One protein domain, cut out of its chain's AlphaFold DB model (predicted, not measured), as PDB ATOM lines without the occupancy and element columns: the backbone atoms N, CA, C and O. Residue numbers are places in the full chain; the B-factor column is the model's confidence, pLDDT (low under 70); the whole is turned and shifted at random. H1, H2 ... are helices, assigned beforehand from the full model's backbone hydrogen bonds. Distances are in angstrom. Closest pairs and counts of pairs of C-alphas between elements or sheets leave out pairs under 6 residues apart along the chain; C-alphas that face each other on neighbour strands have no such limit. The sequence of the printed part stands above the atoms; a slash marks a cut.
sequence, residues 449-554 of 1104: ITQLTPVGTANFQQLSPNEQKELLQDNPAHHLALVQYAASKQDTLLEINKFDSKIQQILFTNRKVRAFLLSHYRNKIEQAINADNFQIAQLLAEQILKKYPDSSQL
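What this domain is: This is residues 449 to 554 of the 1104 residues of the protein "Non-specific serine/threonine protein kinase" of Methyloprofundus sp (UniProt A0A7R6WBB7). A long helical hairpin, H6 and H7, makes one end of an elongated domain, and five shorter helices, H1 to H5, make a looser cluster at the other end. H3 joins the two parts, side by side with the first half of H6, while H1 and H2 lie at the end away from the hairpin's turn. The printed part has 106 residues with seven named helices, H1 to H7 in order along the chain, and no named strand; the class is all helix. The whole is compact, with a radius of gyration of the C-alphas of 14.6 A, and its C-alphas span 45 by 28 by 19 A.

Where its parts are: H6, the longest helix, holds residues 511 to 530 and measures 29.3 A from C-alpha 511 at (157.408, 198.135, 206.479) to C-alpha 530 at (182.430, 210.578, 215.267). H7, residues 534 to 547, measures 21.0 A and ends at C-alpha 547 at (168.194, 200.234, 198.001). H3, residues 476 to 488, measures 19.1 A. H1 holds residues 454 to 462 and begins at C-alpha 454 at (172.996, 181.272, 213.735). H2 holds residues 465 to 473, H4 residues 492 to 496 and H5 residues 501 to 509.

How they stand to each other: H6 and H7 touch and form a helical hairpin, opposite ways at a shallow tilt of 15 degrees; their closest C-alphas, those of Ile 525 and Ala 537, are 4.7 A apart. With residues 512 to 520 alone, H6 touches H3, the same way at a shallow tilt of 19 degrees, the closest C-alphas being those of Leu 480 and Val 513, 5.4 A apart. H3 is the hub, touching three helices. Its residues 483 to 486 alone touch H4, with the C-alphas of Ala 486 and Thr 492 closest at 4.8 A. Its residues 479 to 483 alone only just touch H5, with 3 pairs of C-alphas within 8 A, about perpendicular at 83 degrees; the closest C-alphas are those of His 479 and Leu 507, 5.9 A apart. H1 is close to H3 but not clearly touching, with the C-alphas of Thr 457 and Leu 482 closest at 7.3 A. H2 is close to H5 but not clearly touching, with the C-alphas of Lys 469 and Ile 503 closest at 7.0 A. H7 is apart from H3, for instance. Every O i to N i+4 pair is within hydrogen-bond range in H1, H2, H3, H4, H5 and H6; in H7 it is 9 of 10.

The domain as a whole: The C-alphas of Asn 466 and Asp 532, the two farthest apart, are 46.0 A from each other. The printed part has no cut, and the six links between the helices are tight. The mean pLDDT of the printed part is 80.2; residues 450 to 452, 454 and 474 are under 70.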
ATOM      1  N   ILE A 449     164.013 180.705 214.229       72.19
ATOM      2  CA  ILE A 449     164.017 181.888 213.351       72.19
ATOM      3  C   ILE A 449     163.506 183.112 214.109       72.19
ATOM      4  O   ILE A 449     164.097 184.183 214.000       72.19
ATOM      5  N   THR A 450     162.449 182.969 214.912       68.06
ATOM      6  CA  THR A 450     161.890 184.077 215.707       68.06
ATOM      7  C   THR A 450     162.858 184.544 216.806       68.06
ATOM      8  O   THR A 450     162.834 185.715 217.183       68.06
ATOM      9  N   GLN A 451     163.739 183.652 217.282       69.12
ATOM     10  CA  GLN A 451     164.813 183.925 218.252       69.12
ATOM     11  C   GLN A 451     166.233 183.923 217.644       69.12
ATOM     12  O   GLN A 451     167.204 183.726 218.365       69.12
ATOM     13  N   LEU A 452     166.364 184.140 216.330       63.25
ATOM     14  CA  LEU A 452     167.614 184.290 215.562       63.25
ATOM     15  C   LEU A 452     168.881 183.665 216.144       63.25
ATOM     16  O   LEU A 452     169.861 184.349 216.465       63.25
ATOM     17  N   THR A 453     168.916 182.343 216.188       72.75
ATOM     18  CA  THR A 453     170.187 181.648 216.371       72.75
ATOM     19  C   THR A 453     170.901 181.514 215.017       72.75
ATOM     20  O   THR A 453     170.243 181.339 213.985       72.75
ATOM     21  N   PRO A 454     172.250 181.550 214.968       69.12
ATOM     22  CA  PRO A 454     172.996 181.272 213.735       69.12
ATOM     23  C   PRO A 454     172.610 179.923 213.108       69.12
ATOM     24  O   PRO A 454     172.552 179.784 211.886       69.12
ATOM     25  N   VAL A 455     172.291 178.950 213.965       73.19
ATOM     26  CA  VAL A 455     171.819 177.611 213.598       73.19
ATOM     27  C   VAL A 455     170.440 177.677 212.935       73.19
ATOM     28  O   VAL A 455     170.269 177.116 211.857       73.19
ATOM     29  N   GLY A 456     169.494 178.432 213.503       74.88
ATOM     30  CA  GLY A 456     168.168 178.641 212.915       74.88
ATOM     31  C   GLY A 456     168.232 179.257 211.516       74.88
ATOM     32  O   GLY A 456     167.546 178.803 210.603       74.88
ATOM     33  N   THR A 457     169.125 180.227 211.301       71.50
ATOM     34  CA  THR A 457     169.311 180.842 209.975       71.50
ATOM     35  C   THR A 457     169.965 179.917 208.950       71.50
ATOM     36  O   THR A 457     169.566 179.933 207.787       71.50
ATOM     37  N   ALA A 458     170.934 179.095 209.361       73.62
ATOM     38  CA  ALA A 458     171.578 178.127 208.473       73.62
ATOM     39  C   ALA A 458     170.603 177.016 208.062       73.62
ATOM     40  O   ALA A 458     170.509 176.680 206.884       73.62
ATOM     41  N   ASN A 459     169.822 176.512 209.017       78.06
ATOM     42  CA  ASN A 459     168.787 175.516 208.760       78.06
ATOM     43  C   ASN A 459     167.682 176.080 207.853       78.06
ATOM     44  O   ASN A 459     167.231 175.394 206.943       78.06
ATOM     45  N   PHE A 460     167.297 177.352 208.030       78.38
ATOM     46  CA  PHE A 460     166.349 178.017 207.135       78.38
ATOM     47  C   PHE A 460     166.876 178.105 205.696       78.38
ATOM     48  O   PHE A 460     166.145 177.798 204.760       78.38
ATOM     49  N   GLN A 461     168.150 178.465 205.501       72.25
ATOM     50  CA  GLN A 461     168.771 178.561 204.171       72.25
ATOM     51  C   GLN A 461     168.892 177.212 203.441       72.25
ATOM     52  O   GLN A 461     168.963 177.205 202.215       72.25
ATOM     53  N   GLN A 462     168.899 176.092 204.170       77.25
ATOM     54  CA  GLN A 462     168.952 174.741 203.598       77.25
ATOM     55  C   GLN A 462     167.596 174.230 203.087       77.25
ATOM     56  O   GLN A 462     167.566 173.267 202.323       77.25
ATOM     57  N   LEU A 463     166.486 174.860 203.489       76.00
ATOM     58  CA  LEU A 463     165.150 174.512 203.006       76.00
ATOM     59  C   LEU A 463     164.970 174.831 201.519       76.00
ATOM     60  O   LEU A 463     165.603 175.738 200.973       76.00
ATOM     61  N   SER A 464     164.036 174.133 200.870       77.56
ATOM     62  CA  SER A 464     163.660 174.462 199.500       77.56
ATOM     63  C   SER A 464     163.003 175.852 199.424       77.56
ATOM     64  O   SER A 464     162.352 176.298 200.376       77.56
ATOM     65  N   PRO A 465     163.090 176.548 198.274       73.62
ATOM     66  CA  PRO A 465     162.490 177.875 198.115       73.62
ATOM     67  C   PRO A 465     160.981 177.934 198.401       73.62
ATOM     68  O   PRO A 465     160.468 178.984 198.786       73.62
ATOM     69  N   ASN A 466     160.257 176.823 198.220       73.00
ATOM     70  CA  ASN A 466     158.823 176.752 198.506       73.00
ATOM     71  C   ASN A 466     158.545 176.652 200.014       73.00
ATOM     72  O   ASN A 466     157.678 177.369 200.503       73.00
ATOM     73  N   GLU A 467     159.323 175.858 200.753       75.19
ATOM     74  CA  GLU A 467     159.207 175.722 202.214       75.19
ATOM     75  C   GLU A 467     159.614 177.016 202.934       75.19
ATOM     76  O   GLU A 467     158.950 177.457 203.872       75.19
ATOM     77  N   GLN A 468     160.668 177.688 202.451       77.19
ATOM     78  CA  GLN A 468     161.065 179.007 202.957       77.19
ATOM     79  C   GLN A 468     159.955 180.042 202.761       77.19
ATOM     80  O   GLN A 468     159.702 180.869 203.637       77.19
ATOM     81  N   LYS A 469     159.291 180.004 201.603       74.31
ATOM     82  CA  LYS A 469     158.186 180.905 201.288       74.31
ATOM     83  C   LYS A 469     156.976 180.640 202.185       74.31
ATOM     84  O   LYS A 469     156.387 181.603 202.666       74.31
ATOM     85  N   GLU A 470     156.645 179.379 202.440       75.38
ATOM     86  CA  GLU A 470     155.535 178.970 203.311       75.38
ATOM     87  C   GLU A 470     155.750 179.438 204.765       75.38
ATOM     88  O   GLU A 470     154.863 180.037 205.363       75.38
ATOM     89  N   LEU A 471     156.977 179.317 205.289       74.81
ATOM     90  CA  LEU A 471     157.366 179.812 206.623       74.81
ATOM     91  C   LEU A 471     157.315 181.345 206.779       74.81
ATOM     92  O   LEU A 471     157.142 181.858 207.891       74.81
ATOM     93  N   LEU A 472     157.514 182.082 205.684       76.38
ATOM     94  CA  LEU A 472     157.550 183.547 205.676       76.38
ATOM     95  C   LEU A 472     156.195 184.187 205.349       76.38
ATOM     96  O   LEU A 472     155.928 185.298 205.807       76.38
ATOM     97  N   GLN A 473     155.330 183.505 204.591       70.44
ATOM     98  CA  GLN A 473     154.058 184.068 204.128       70.44
ATOM     99  C   GLN A 473     153.109 184.467 205.270       70.44
ATOM    100  O   GLN A 473     152.401 185.462 205.118       70.44
ATOM    101  N   ASP A 474     153.177 183.797 206.427       64.25
ATOM    102  CA  ASP A 474     152.180 183.952 207.496       64.25
ATOM    103  C   ASP A 474     152.669 184.685 208.762       64.25
ATOM    104  O   ASP A 474     151.882 184.892 209.689       64.25
ATOM    105  N   ASN A 475     153.934 185.143 208.839       76.06
ATOM    106  CA  ASN A 475     154.423 185.824 210.049       76.06
ATOM    107  C   ASN A 475     155.460 186.954 209.815       76.06
ATOM    108  O   ASN A 475     156.650 186.702 209.600       76.06
ATOM    109  N   PRO A 476     155.069 188.237 209.984       74.56
ATOM    110  CA  PRO A 476     155.973 189.385 209.898       74.56
ATOM    111  C   PRO A 476     157.128 189.391 210.909       74.56
ATOM    112  O   PRO A 476     158.113 190.096 210.682       74.56
ATOM    113  N   ALA A 477     157.010 188.660 212.022       75.56
ATOM    114  CA  ALA A 477     158.075 188.551 213.015       75.56
ATOM    115  C   ALA A 477     159.297 187.818 212.445       75.56
ATOM    116  O   ALA A 477     160.421 188.253 212.682       75.56
ATOM    117  N   HIS A 478     159.086 186.791 211.612       82.88
ATOM    118  CA  HIS A 478     160.169 186.046 210.963       82.88
ATOM    119  C   HIS A 478     160.959 186.934 209.984       82.88
ATOM    120  O   HIS A 478     162.187 186.867 209.940       82.88
ATOM    121  N   HIS A 479     160.282 187.836 209.257       84.19
ATOM    122  CA  HIS A 479     160.940 188.801 208.364       84.19
ATOM    123  C   HIS A 479     161.887 189.744 209.111       84.19
ATOM    124  O   HIS A 479     163.027 189.950 208.693       84.19
ATOM    125  N   LEU A 480     161.406 190.341 210.206       80.50
ATOM    126  CA  LEU A 480     162.210 191.262 211.008       80.50
ATOM    127  C   LEU A 480     163.375 190.533 211.671       80.50
ATOM    128  O   LEU A 480     164.483 191.064 211.690       80.50
ATOM    129  N   ALA A 481     163.119 189.316 212.143       81.56
ATOM    130  CA  ALA A 481     164.125 188.479 212.742       81.56
ATOM    131  C   ALA A 481     165.287 188.249 211.754       81.56
ATOM    132  O   ALA A 481     166.400 188.717 211.976       81.56
ATOM    133  N   LEU A 482     165.037 187.673 210.576       81.81
ATOM    134  CA  LEU A 482     166.089 187.413 209.578       81.81
ATOM    135  C   LEU A 482     166.973 188.637 209.267       81.81
ATOM    136  O   LEU A 482     168.198 188.516 209.165       81.81
ATOM    137  N   VAL A 483     166.378 189.830 209.188       82.94
ATOM    138  CA  VAL A 483     167.132 191.066 208.947       82.94
ATOM    139  C   VAL A 483     167.923 191.540 210.168       82.94
ATOM    140  O   VAL A 483     169.033 192.042 210.002       82.94
ATOM    141  N   GLN A 484     167.425 191.353 211.389       82.44
ATOM    142  CA  GLN A 484     168.189 191.636 212.609       82.44
ATOM    143  C   GLN A 484     169.430 190.738 212.728       82.44
ATOM    144  O   GLN A 484     170.488 191.203 213.152       82.44
ATOM    145  N   TYR A 485     169.349 189.484 212.277       82.19
ATOM    146  CA  TYR A 485     170.512 188.598 212.232       82.19
ATOM    147  C   TYR A 485     171.515 189.075 211.190       82.19
ATOM    148  O   TYR A 485     172.695 189.219 211.506       82.19
ATOM    149  N   ALA A 486     171.061 189.396 209.978       80.50
ATOM    150  CA  ALA A 486     171.934 189.992 208.973       80.50
ATOM    151  C   ALA A 486     172.579 191.293 209.494       80.50
ATOM    152  O   ALA A 486     173.751 191.560 209.233       80.50
ATOM    153  N   ALA A 487     171.858 192.076 210.305       80.38
ATOM    154  CA  ALA A 487     172.362 193.302 210.917       80.38
ATOM    155  C   ALA A 487     173.457 193.081 211.969       80.38
ATOM    156  O   ALA A 487     174.288 193.972 212.162       80.38
ATOM    157  N   SER A 488     173.495 191.895 212.588       77.31
ATOM    158  CA  SER A 488     174.582 191.457 213.475       77.31
ATOM    159  C   SER A 488     175.877 191.105 212.731       77.31
ATOM    160  O   SER A 488     176.933 190.983 213.349       77.31
ATOM    161  N   LYS A 489     175.814 190.926 211.407       78.00
ATOM    162  CA  LYS A 489     176.973 190.617 210.568       78.00
ATOM    163  C   LYS A 489     177.606 191.893 210.013       78.00
ATOM    164  O   LYS A 489     176.999 192.965 210.001       78.00
ATOM    165  N   GLN A 490     178.860 191.762 209.578       73.25
ATOM    166  CA  GLN A 490     179.716 192.884 209.189       73.25
ATOM    167  C   GLN A 490     179.106 193.713 208.044       73.25
ATOM    168  O   GLN A 490     179.029 194.935 208.168       73.25
ATOM    169  N   ASP A 491     178.579 193.053 207.005       76.38
ATOM    170  CA  ASP A 491     177.812 193.681 205.924       76.38
ATOM    171  C   ASP A 491     176.389 193.112 205.869       76.38
ATOM    172  O   ASP A 491     176.133 191.993 205.417       76.38
ATOM    173  N   THR A 492     175.447 193.914 206.355       81.81
ATOM    174  CA  THR A 492     174.039 193.543 206.476       81.81
ATOM    175  C   THR A 492     173.375 193.314 205.121       81.81
ATOM    176  O   THR A 492     172.561 192.402 204.987       81.81
ATOM    177  N   LEU A 493     173.708 194.110 204.100       79.88
ATOM    178  CA  LEU A 493     173.083 194.003 202.781       79.88
ATOM    179  C   LEU A 493     173.651 192.828 201.986       79.88
ATOM    180  O   LEU A 493     172.895 192.156 201.284       79.88
ATOM    181  N   LEU A 494     174.948 192.543 202.127       80.69
ATOM    182  CA  LEU A 494     175.566 191.371 201.509       80.69
ATOM    183  C   LEU A 494     174.938 190.067 202.013       80.69
ATOM    184  O   LEU A 494     174.639 189.186 201.212       80.69
ATOM    185  N   GLU A 495     174.687 189.957 203.319       79.56
ATOM    186  CA  GLU A 495     174.037 188.777 203.900       79.56
ATOM    187  C   GLU A 495     172.585 188.614 203.434       79.56
ATOM    188  O   GLU A 495     172.153 187.497 203.155       79.56
ATOM    189  N   ILE A 496     171.837 189.711 203.270       81.69
ATOM    190  CA  ILE A 496     170.465 189.650 202.742       81.69
ATOM    191  C   ILE A 496     170.456 189.237 201.259       81.69
ATOM    192  O   ILE A 496     169.557 188.519 200.821       81.69
ATOM    193  N   ASN A 497     171.470 189.621 200.480       81.19
ATOM    194  CA  ASN A 497     171.561 189.251 199.064       81.19
ATOM    195  C   ASN A 497     171.804 187.747 198.827       81.19
ATOM    196  O   ASN A 497     171.718 187.303 197.683       81.19
ATOM    197  N   LYS A 498     172.097 186.958 199.870       80.88
ATOM    198  CA  LYS A 498     172.262 185.497 199.763       80.88
ATOM    199  C   LYS A 498     170.938 184.739 199.653       80.88
ATOM    200  O   LYS A 498     170.941 183.589 199.226       80.88
ATOM    201  N   PHE A 499     169.819 185.345 200.054       78.31
ATOM    202  CA  PHE A 499     168.498 184.711 199.971       78.31
ATOM    203  C   PHE A 499     167.954 184.721 198.537       78.31
ATOM    204  O   PHE A 499     168.399 185.512 197.714       78.31
ATOM    205  N   ASP A 500     166.964 183.879 198.225       79.31
ATOM    206  CA  ASP A 500     166.324 183.898 196.902       79.31
ATOM    207  C   ASP A 500     165.696 185.269 196.582       79.31
ATOM    208  O   ASP A 500     165.161 185.953 197.460       79.31
ATOM    209  N   SER A 501     165.716 185.651 195.303       78.38
ATOM    210  CA  SER A 501     165.208 186.938 194.803       78.38
ATOM    211  C   SER A 501     163.773 187.265 195.242       78.38
ATOM    212  O   SER A 501     163.477 188.419 195.566       78.38
ATOM    213  N   LYS A 502     162.880 186.266 195.326       77.75
ATOM    214  CA  LYS A 502     161.492 186.464 195.771       77.75
ATOM    215  C   LYS A 502     161.411 186.725 197.274       77.75
ATOM    216  O   LYS A 502     160.612 187.550 197.706       77.75
ATOM    217  N   ILE A 503     162.263 186.076 198.067       79.19
ATOM    218  CA  ILE A 503     162.356 186.286 199.520       79.19
ATOM    219  C   ILE A 503     162.963 187.656 199.821       79.19
ATOM    220  O   ILE A 503     162.434 188.387 200.655       79.19
ATOM    221  N   GLN A 504     164.014 188.054 199.097       80.88
ATOM    222  CA  GLN A 504     164.584 189.400 199.201       80.88
ATOM    223  C   GLN A 504     163.518 190.476 198.958       80.88
ATOM    224  O   GLN A 504     163.423 191.438 199.719       80.88
ATOM    225  N   GLN A 505     162.681 190.299 197.929       81.19
ATOM    226  CA  GLN A 505     161.591 191.225 197.633       81.19
ATOM    227  C   GLN A 505     160.585 191.307 198.791       81.19
ATOM    228  O   GLN A 505     160.182 192.408 199.165       81.19
ATOM    229  N   ILE A 506     160.222 190.177 199.408       80.88
ATOM    230  CA  ILE A 506     159.333 190.138 200.582       80.88
ATOM    231  C   ILE A 506     159.967 190.860 201.787       80.88
ATOM    232  O   ILE A 506     159.301 191.655 202.453       80.88
ATOM    233  N   LEU A 507     161.262 190.655 202.048       83.19
ATOM    234  CA  LEU A 507     161.976 191.304 203.154       83.19
ATOM    235  C   LEU A 507     162.080 192.826 202.963       83.19
ATOM    236  O   LEU A 507     161.748 193.580 203.876       83.19
ATOM    237  N   PHE A 508     162.491 193.294 201.779       84.25
ATOM    238  CA  PHE A 508     162.687 194.725 201.509       84.25
ATOM    239  C   PHE A 508     161.378 195.516 201.352       84.25
ATOM    240  O   PHE A 508     161.363 196.730 201.565       84.25
ATOM    241  N   THR A 509     160.268 194.855 201.010       81.50
ATOM    242  CA  THR A 509     158.940 195.496 200.946       81.50
ATOM    243  C   THR A 509     158.241 195.560 202.307       81.50
ATOM    244  O   THR A 509     157.301 196.338 202.485       81.50
ATOM    245  N   ASN A 510     158.713 194.809 203.307       85.00
ATOM    246  CA  ASN A 510     158.136 194.823 204.645       85.00
ATOM    247  C   ASN A 510     158.414 196.151 205.378       85.00
ATOM    248  O   ASN A 510     159.557 196.549 205.616       85.00
ATOM    249  N   ARG A 511     157.342 196.818 205.822       84.44
ATOM    250  CA  ARG A 511     157.408 198.135 206.479       84.44
ATOM    251  C   ARG A 511     158.254 198.148 207.761       84.44
ATOM    252  O   ARG A 511     158.951 199.132 208.003       84.44
ATOM    253  N   LYS A 512     158.208 197.085 208.578       83.31
ATOM    254  CA  LYS A 512     158.982 196.998 209.834       83.31
ATOM    255  C   LYS A 512     160.475 196.808 209.555       83.31
ATOM    256  O   LYS A 512     161.304 197.434 210.207       83.31
ATOM    257  N   VAL A 513     160.803 196.004 208.545       85.12
ATOM    258  CA  VAL A 513     162.181 195.758 208.097       85.12
ATOM    259  C   VAL A 513     162.813 197.022 207.511       85.12
ATOM    260  O   VAL A 513     163.930 197.380 207.887       85.12
ATOM    261  N   ARG A 514     162.090 197.750 206.644       87.56
ATOM    262  CA  ARG A 514     162.567 199.022 206.073       87.56
ATOM    263  C   ARG A 514     162.904 200.042 207.162       87.56
ATOM    264  O   ARG A 514     163.974 200.638 207.120       87.56
ATOM    265  N   ALA A 515     162.021 200.223 208.147       85.50
ATOM    266  CA  ALA A 515     162.257 201.152 209.255       85.50
ATOM    267  C   ALA A 515     163.509 200.782 210.073       85.50
ATOM    268  O   ALA A 515     164.315 201.654 210.396       85.50
ATOM    269  N   PHE A 516     163.704 199.489 210.350       88.25
ATOM    270  CA  PHE A 516     164.871 198.989 211.074       88.25
ATOM    271  C   PHE A 516     166.185 199.235 210.316       88.25
ATOM    272  O   PHE A 516     167.114 199.808 210.881       88.25
ATOM    273  N   LEU A 517     166.260 198.874 209.029       86.94
ATOM    274  CA  LEU A 517     167.480 199.042 208.228       86.94
ATOM    275  C   LEU A 517     167.890 200.512 208.076       86.94
ATOM    276  O   LEU A 517     169.072 200.828 208.194       86.94
ATOM    277  N   LEU A 518     166.928 201.415 207.865       87.25
ATOM    278  CA  LEU A 518     167.209 202.851 207.770       87.25
ATOM    279  C   LEU A 518     167.785 203.406 209.082       87.25
ATOM    280  O   LEU A 518     168.754 204.163 209.053       87.25
ATOM    281  N   SER A 519     167.234 203.001 210.233       86.62
ATOM    282  CA  SER A 519     167.751 203.405 211.547       86.62
ATOM    283  C   SER A 519     169.131 202.810 211.842       86.62
ATOM    284  O   SER A 519     169.993 203.498 212.382       86.62
ATOM    285  N   HIS A 520     169.351 201.542 211.491       88.25
ATOM    286  CA  HIS A 520     170.617 200.840 211.716       88.25
ATOM    287  C   HIS A 520     171.771 201.483 210.946       88.25
ATOM    288  O   HIS A 520     172.811 201.795 211.525       88.25
ATOM    289  N   TYR A 521     171.573 201.738 209.650       87.75
ATOM    290  CA  TYR A 521     172.602 202.359 208.814       87.75
ATOM    291  C   TYR A 521     172.854 203.820 209.195       87.75
ATOM    292  O   TYR A 521     174.008 204.235 209.206       87.75
ATOM    293  N   ARG A 522     171.825 204.576 209.599       87.31
ATOM    294  CA  ARG A 522     172.009 205.929 210.142       87.31
ATOM    295  C   ARG A 522     172.957 205.942 211.346       87.31
ATOM    296  O   ARG A 522     173.920 206.703 211.342       87.31
ATOM    297  N   ASN A 523     172.717 205.079 212.332       86.94
ATOM    298  CA  ASN A 523     173.556 205.013 213.529       86.94
ATOM    299  C   ASN A 523     175.001 204.616 213.188       86.94
ATOM    300  O   ASN A 523     175.935 205.192 213.736       86.94
ATOM    301  N   LYS A 524     175.198 203.676 212.253       87.38
ATOM    302  CA  LYS A 524     176.544 203.288 211.796       87.38
ATOM    303  C   LYS A 524     177.286 204.430 211.092       87.38
ATOM    304  O   LYS A 524     178.489 204.573 211.284       87.38
ATOM    305  N   ILE A 525     176.585 205.241 210.297       87.50
ATOM    306  CA  ILE A 525     177.177 206.404 209.617       87.50
ATOM    307  C   ILE A 525     177.585 207.469 210.643       87.50
ATOM    308  O   ILE A 525     178.722 207.928 210.614       87.50
ATOM    309  N   GLU A 526     176.710 207.811 211.594       86.19
ATOM    310  CA  GLU A 526     177.021 208.778 212.663       86.19
ATOM    311  C   GLU A 526     178.189 208.297 213.552       86.19
ATOM    312  O   GLU A 526     179.064 209.082 213.911       86.19
ATOM    313  N   GLN A 527     178.273 206.993 213.842       85.75
ATOM    314  CA  GLN A 527     179.418 206.400 214.543       85.75
ATOM    315  C   GLN A 527     180.728 206.535 213.756       85.75
ATOM    316  O   GLN A 527     181.759 206.851 214.345       85.75
ATOM    317  N   ALA A 528     180.702 206.310 212.440       85.19
ATOM    318  CA  ALA A 528     181.890 206.425 211.598       85.19
ATOM    319  C   ALA A 528     182.399 207.874 211.504       85.19
ATOM    320  O   ALA A 528     183.606 208.094 211.560       85.19
ATOM    321  N   ILE A 529     181.492 208.852 211.434       86.00
ATOM    322  CA  ILE A 529     181.819 210.287 211.474       86.00
ATOM    323  C   ILE A 529     182.480 210.658 212.806       86.00
ATOM    324  O   ILE A 529     183.551 211.251 212.806       86.00
ATOM    325  N   ASN A 530     181.882 210.272 213.938       84.19
ATOM    326  CA  ASN A 530     182.430 210.578 215.267       84.19
ATOM    327  C   ASN A 530     183.786 209.899 215.530       84.19
ATOM    328  O   ASN A 530     184.533 210.330 216.401       84.19
ATOM    329  N   ALA A 531     184.098 208.832 214.791       82.75
ATOM    330  CA  ALA A 531     185.383 208.140 214.827       82.75
ATOM    331  C   ALA A 531     186.407 208.696 213.809       82.75
ATOM    332  O   ALA A 531     187.399 208.021 213.504       82.75
ATOM    333  N   ASP A 532     186.147 209.881 213.242       82.31
ATOM    334  CA  ASP A 532     186.943 210.537 212.201       82.31
ATOM    335  C   ASP A 532     187.191 209.625 210.970       82.31
ATOM    336  O   ASP A 532     188.215 209.710 210.291       82.31
ATOM    337  N   ASN A 533     186.255 208.711 210.668       85.12
ATOM    338  CA  ASN A 533     186.327 207.764 209.549       85.12
ATOM    339  C   ASN A 533     185.306 208.104 208.455       85.12
ATOM    340  O   ASN A 533     184.370 207.355 208.148       85.12
ATOM    341  N   PHE A 534     185.511 209.275 207.860       85.50
ATOM    342  CA  PHE A 534     184.612 209.864 206.869       85.50
ATOM    343  C   PHE A 534     184.473 209.016 205.593       85.50
ATOM    344  O   PHE A 534     183.400 208.983 204.997       85.50
ATOM    345  N   GLN A 535     185.502 208.250 205.209       82.94
ATOM    346  CA  GLN A 535     185.439 207.372 204.035       82.94
ATOM    347  C   GLN A 535     184.435 206.221 204.221       82.94
ATOM    348  O   GLN A 535     183.639 205.937 203.325       82.94
ATOM    349  N   ILE A 536     184.429 205.576 205.394       83.62
ATOM    350  CA  ILE A 536     183.461 204.512 205.707       83.62
ATOM    351  C   ILE A 536     182.046 205.087 205.834       83.62
ATOM    352  O   ILE A 536     181.092 204.468 205.358       83.62
ATOM    353  N   ALA A 537     181.905 206.275 206.429       85.56
ATOM    354  CA  ALA A 537     180.623 206.966 206.528       85.56
ATOM    355  C   ALA A 537     179.994 207.205 205.140       85.56
ATOM    356  O   ALA A 537     178.813 206.901 204.949       85.56
ATOM    357  N   GLN A 538     180.789 207.676 204.167       85.12
ATOM    358  CA  GLN A 538     180.351 207.919 202.786       85.12
ATOM    359  C   GLN A 538     179.863 206.624 202.118       85.12
ATOM    360  O   GLN A 538     178.740 206.554 201.616       85.12
ATOM    361  N   LEU A 539     180.674 205.561 202.191       85.56
ATOM    362  CA  LEU A 539     180.370 204.263 201.578       85.56
ATOM    363  C   LEU A 539     179.075 203.648 202.126       85.56
ATOM    364  O   LEU A 539     178.247 203.143 201.365       85.56
ATOM    365  N   LEU A 540     178.874 203.696 203.446       84.88
ATOM    366  CA  LEU A 540     177.668 203.162 204.083       84.88
ATOM    367  C   LEU A 540     176.409 203.932 203.666       84.88
ATOM    368  O   LEU A 540     175.366 203.305 203.468       84.88
ATOM    369  N   ALA A 541     176.500 205.258 203.518       85.31
ATOM    370  CA  ALA A 541     175.393 206.100 203.072       85.31
ATOM    371  C   ALA A 541     174.963 205.761 201.635       85.31
ATOM    372  O   ALA A 541     173.772 205.562 201.374       85.31
ATOM    373  N   GLU A 542     175.924 205.614 200.720       85.19
ATOM    374  CA  GLU A 542     175.672 205.276 199.314       85.19
ATOM    375  C   GLU A 542     175.020 203.892 199.147       85.19
ATOM    376  O   GLU A 542     174.055 203.733 198.389       85.19
ATOM    377  N   GLN A 543     175.497 202.885 199.888       84.44
ATOM    378  CA  GLN A 543     174.989 201.512 199.798       84.44
ATOM    379  C   GLN A 543     173.500 201.401 200.147       84.44
ATOM    380  O   GLN A 543     172.742 200.727 199.440       84.44
ATOM    381  N   ILE A 544     173.062 202.060 201.224       83.94
ATOM    382  CA  ILE A 544     171.664 202.002 201.663       83.94
ATOM    383  C   ILE A 544     170.755 202.889 200.796       83.94
ATOM    384  O   ILE A 544     169.626 202.491 200.494       83.94
ATOM    385  N   LEU A 545     171.254 204.039 200.319       84.75
ATOM    386  CA  LEU A 545     170.529 204.921 199.395       84.75
ATOM    387  C   LEU A 545     170.223 204.221 198.067       84.75
ATOM    388  O   LEU A 545     169.134 204.390 197.528       84.75
ATOM    389  N   LYS A 546     171.116 203.349 197.583       85.38
ATOM    390  CA  LYS A 546     170.867 202.535 196.382       85.38
ATOM    391  C   LYS A 546     169.658 201.597 196.521       85.38
ATOM    392  O   LYS A 546     169.021 201.276 195.520       85.38
ATOM    393  N   LYS A 547     169.342 201.126 197.736       82.56
ATOM    394  CA  LYS A 547     168.194 200.234 198.001       82.56
ATOM    395  C   LYS A 547     166.918 200.983 198.381       82.56
ATOM    396  O   LYS A 547     165.834 200.520 198.039       82.56
ATOM    397  N   TYR A 548     167.038 202.129 199.046       85.00
ATOM    398  CA  TYR A 548     165.909 202.978 199.435       85.00
ATOM    399  C   TYR A 548     166.124 204.432 198.969       85.00
ATOM    400  O   TYR A 548     166.306 205.319 199.810       85.00
ATOM    401  N   PRO A 549     166.096 204.685 197.646       79.25
ATOM    402  CA  PRO A 549     166.445 205.989 197.069       79.25
ATOM    403  C   PRO A 549     165.480 207.107 197.487       79.25
ATOM    404  O   PRO A 549     165.868 208.262 197.612       79.25
ATOM    405  N   ASP A 550     164.237 206.757 197.800       77.25
ATOM    406  CA  ASP A 550     163.175 207.673 198.234       77.25
ATOM    407  C   ASP A 550     163.332 208.170 199.692       77.25
ATOM    408  O   ASP A 550     162.494 208.920 200.198       77.25
ATOM    409  N   SER A 551     164.392 207.772 200.408       81.31
ATOM    410  CA  SER A 551     164.640 208.202 201.792       81.31
ATOM    411  C   SER A 551     165.282 209.594 201.871       81.31
ATOM    412  O   SER A 551     166.503 209.751 201.806       81.31
ATOM    413  N   SER A 552     164.465 210.626 202.109       77.38
ATOM    414  CA  SER A 552     164.932 212.016 202.268       77.38
ATOM    415  C   SER A 552     165.877 212.237 203.458       77.38
ATOM    416  O   SER A 552     166.708 213.143 203.431       77.38
ATOM    417  N   GLN A 553     165.779 211.410 204.503       74.38
ATOM    418  CA  GLN A 553     166.618 211.518 205.700       74.38
ATOM    419  C   GLN A 553     168.068 211.086 205.442       74.38
ATOM    420  O   GLN A 553     168.986 211.734 205.934       74.38
ATOM    421  N   LEU A 554     168.287 210.035 204.645       77.62
ATOM    422  CA  LEU A 554     169.635 209.542 204.348       77.62
ATOM    423  C   LEU A 554     170.379 210.431 203.348       77.62
ATOM    424  O   LEU A 554     171.582 210.622 203.498       77.62
TER     425      LEU A 554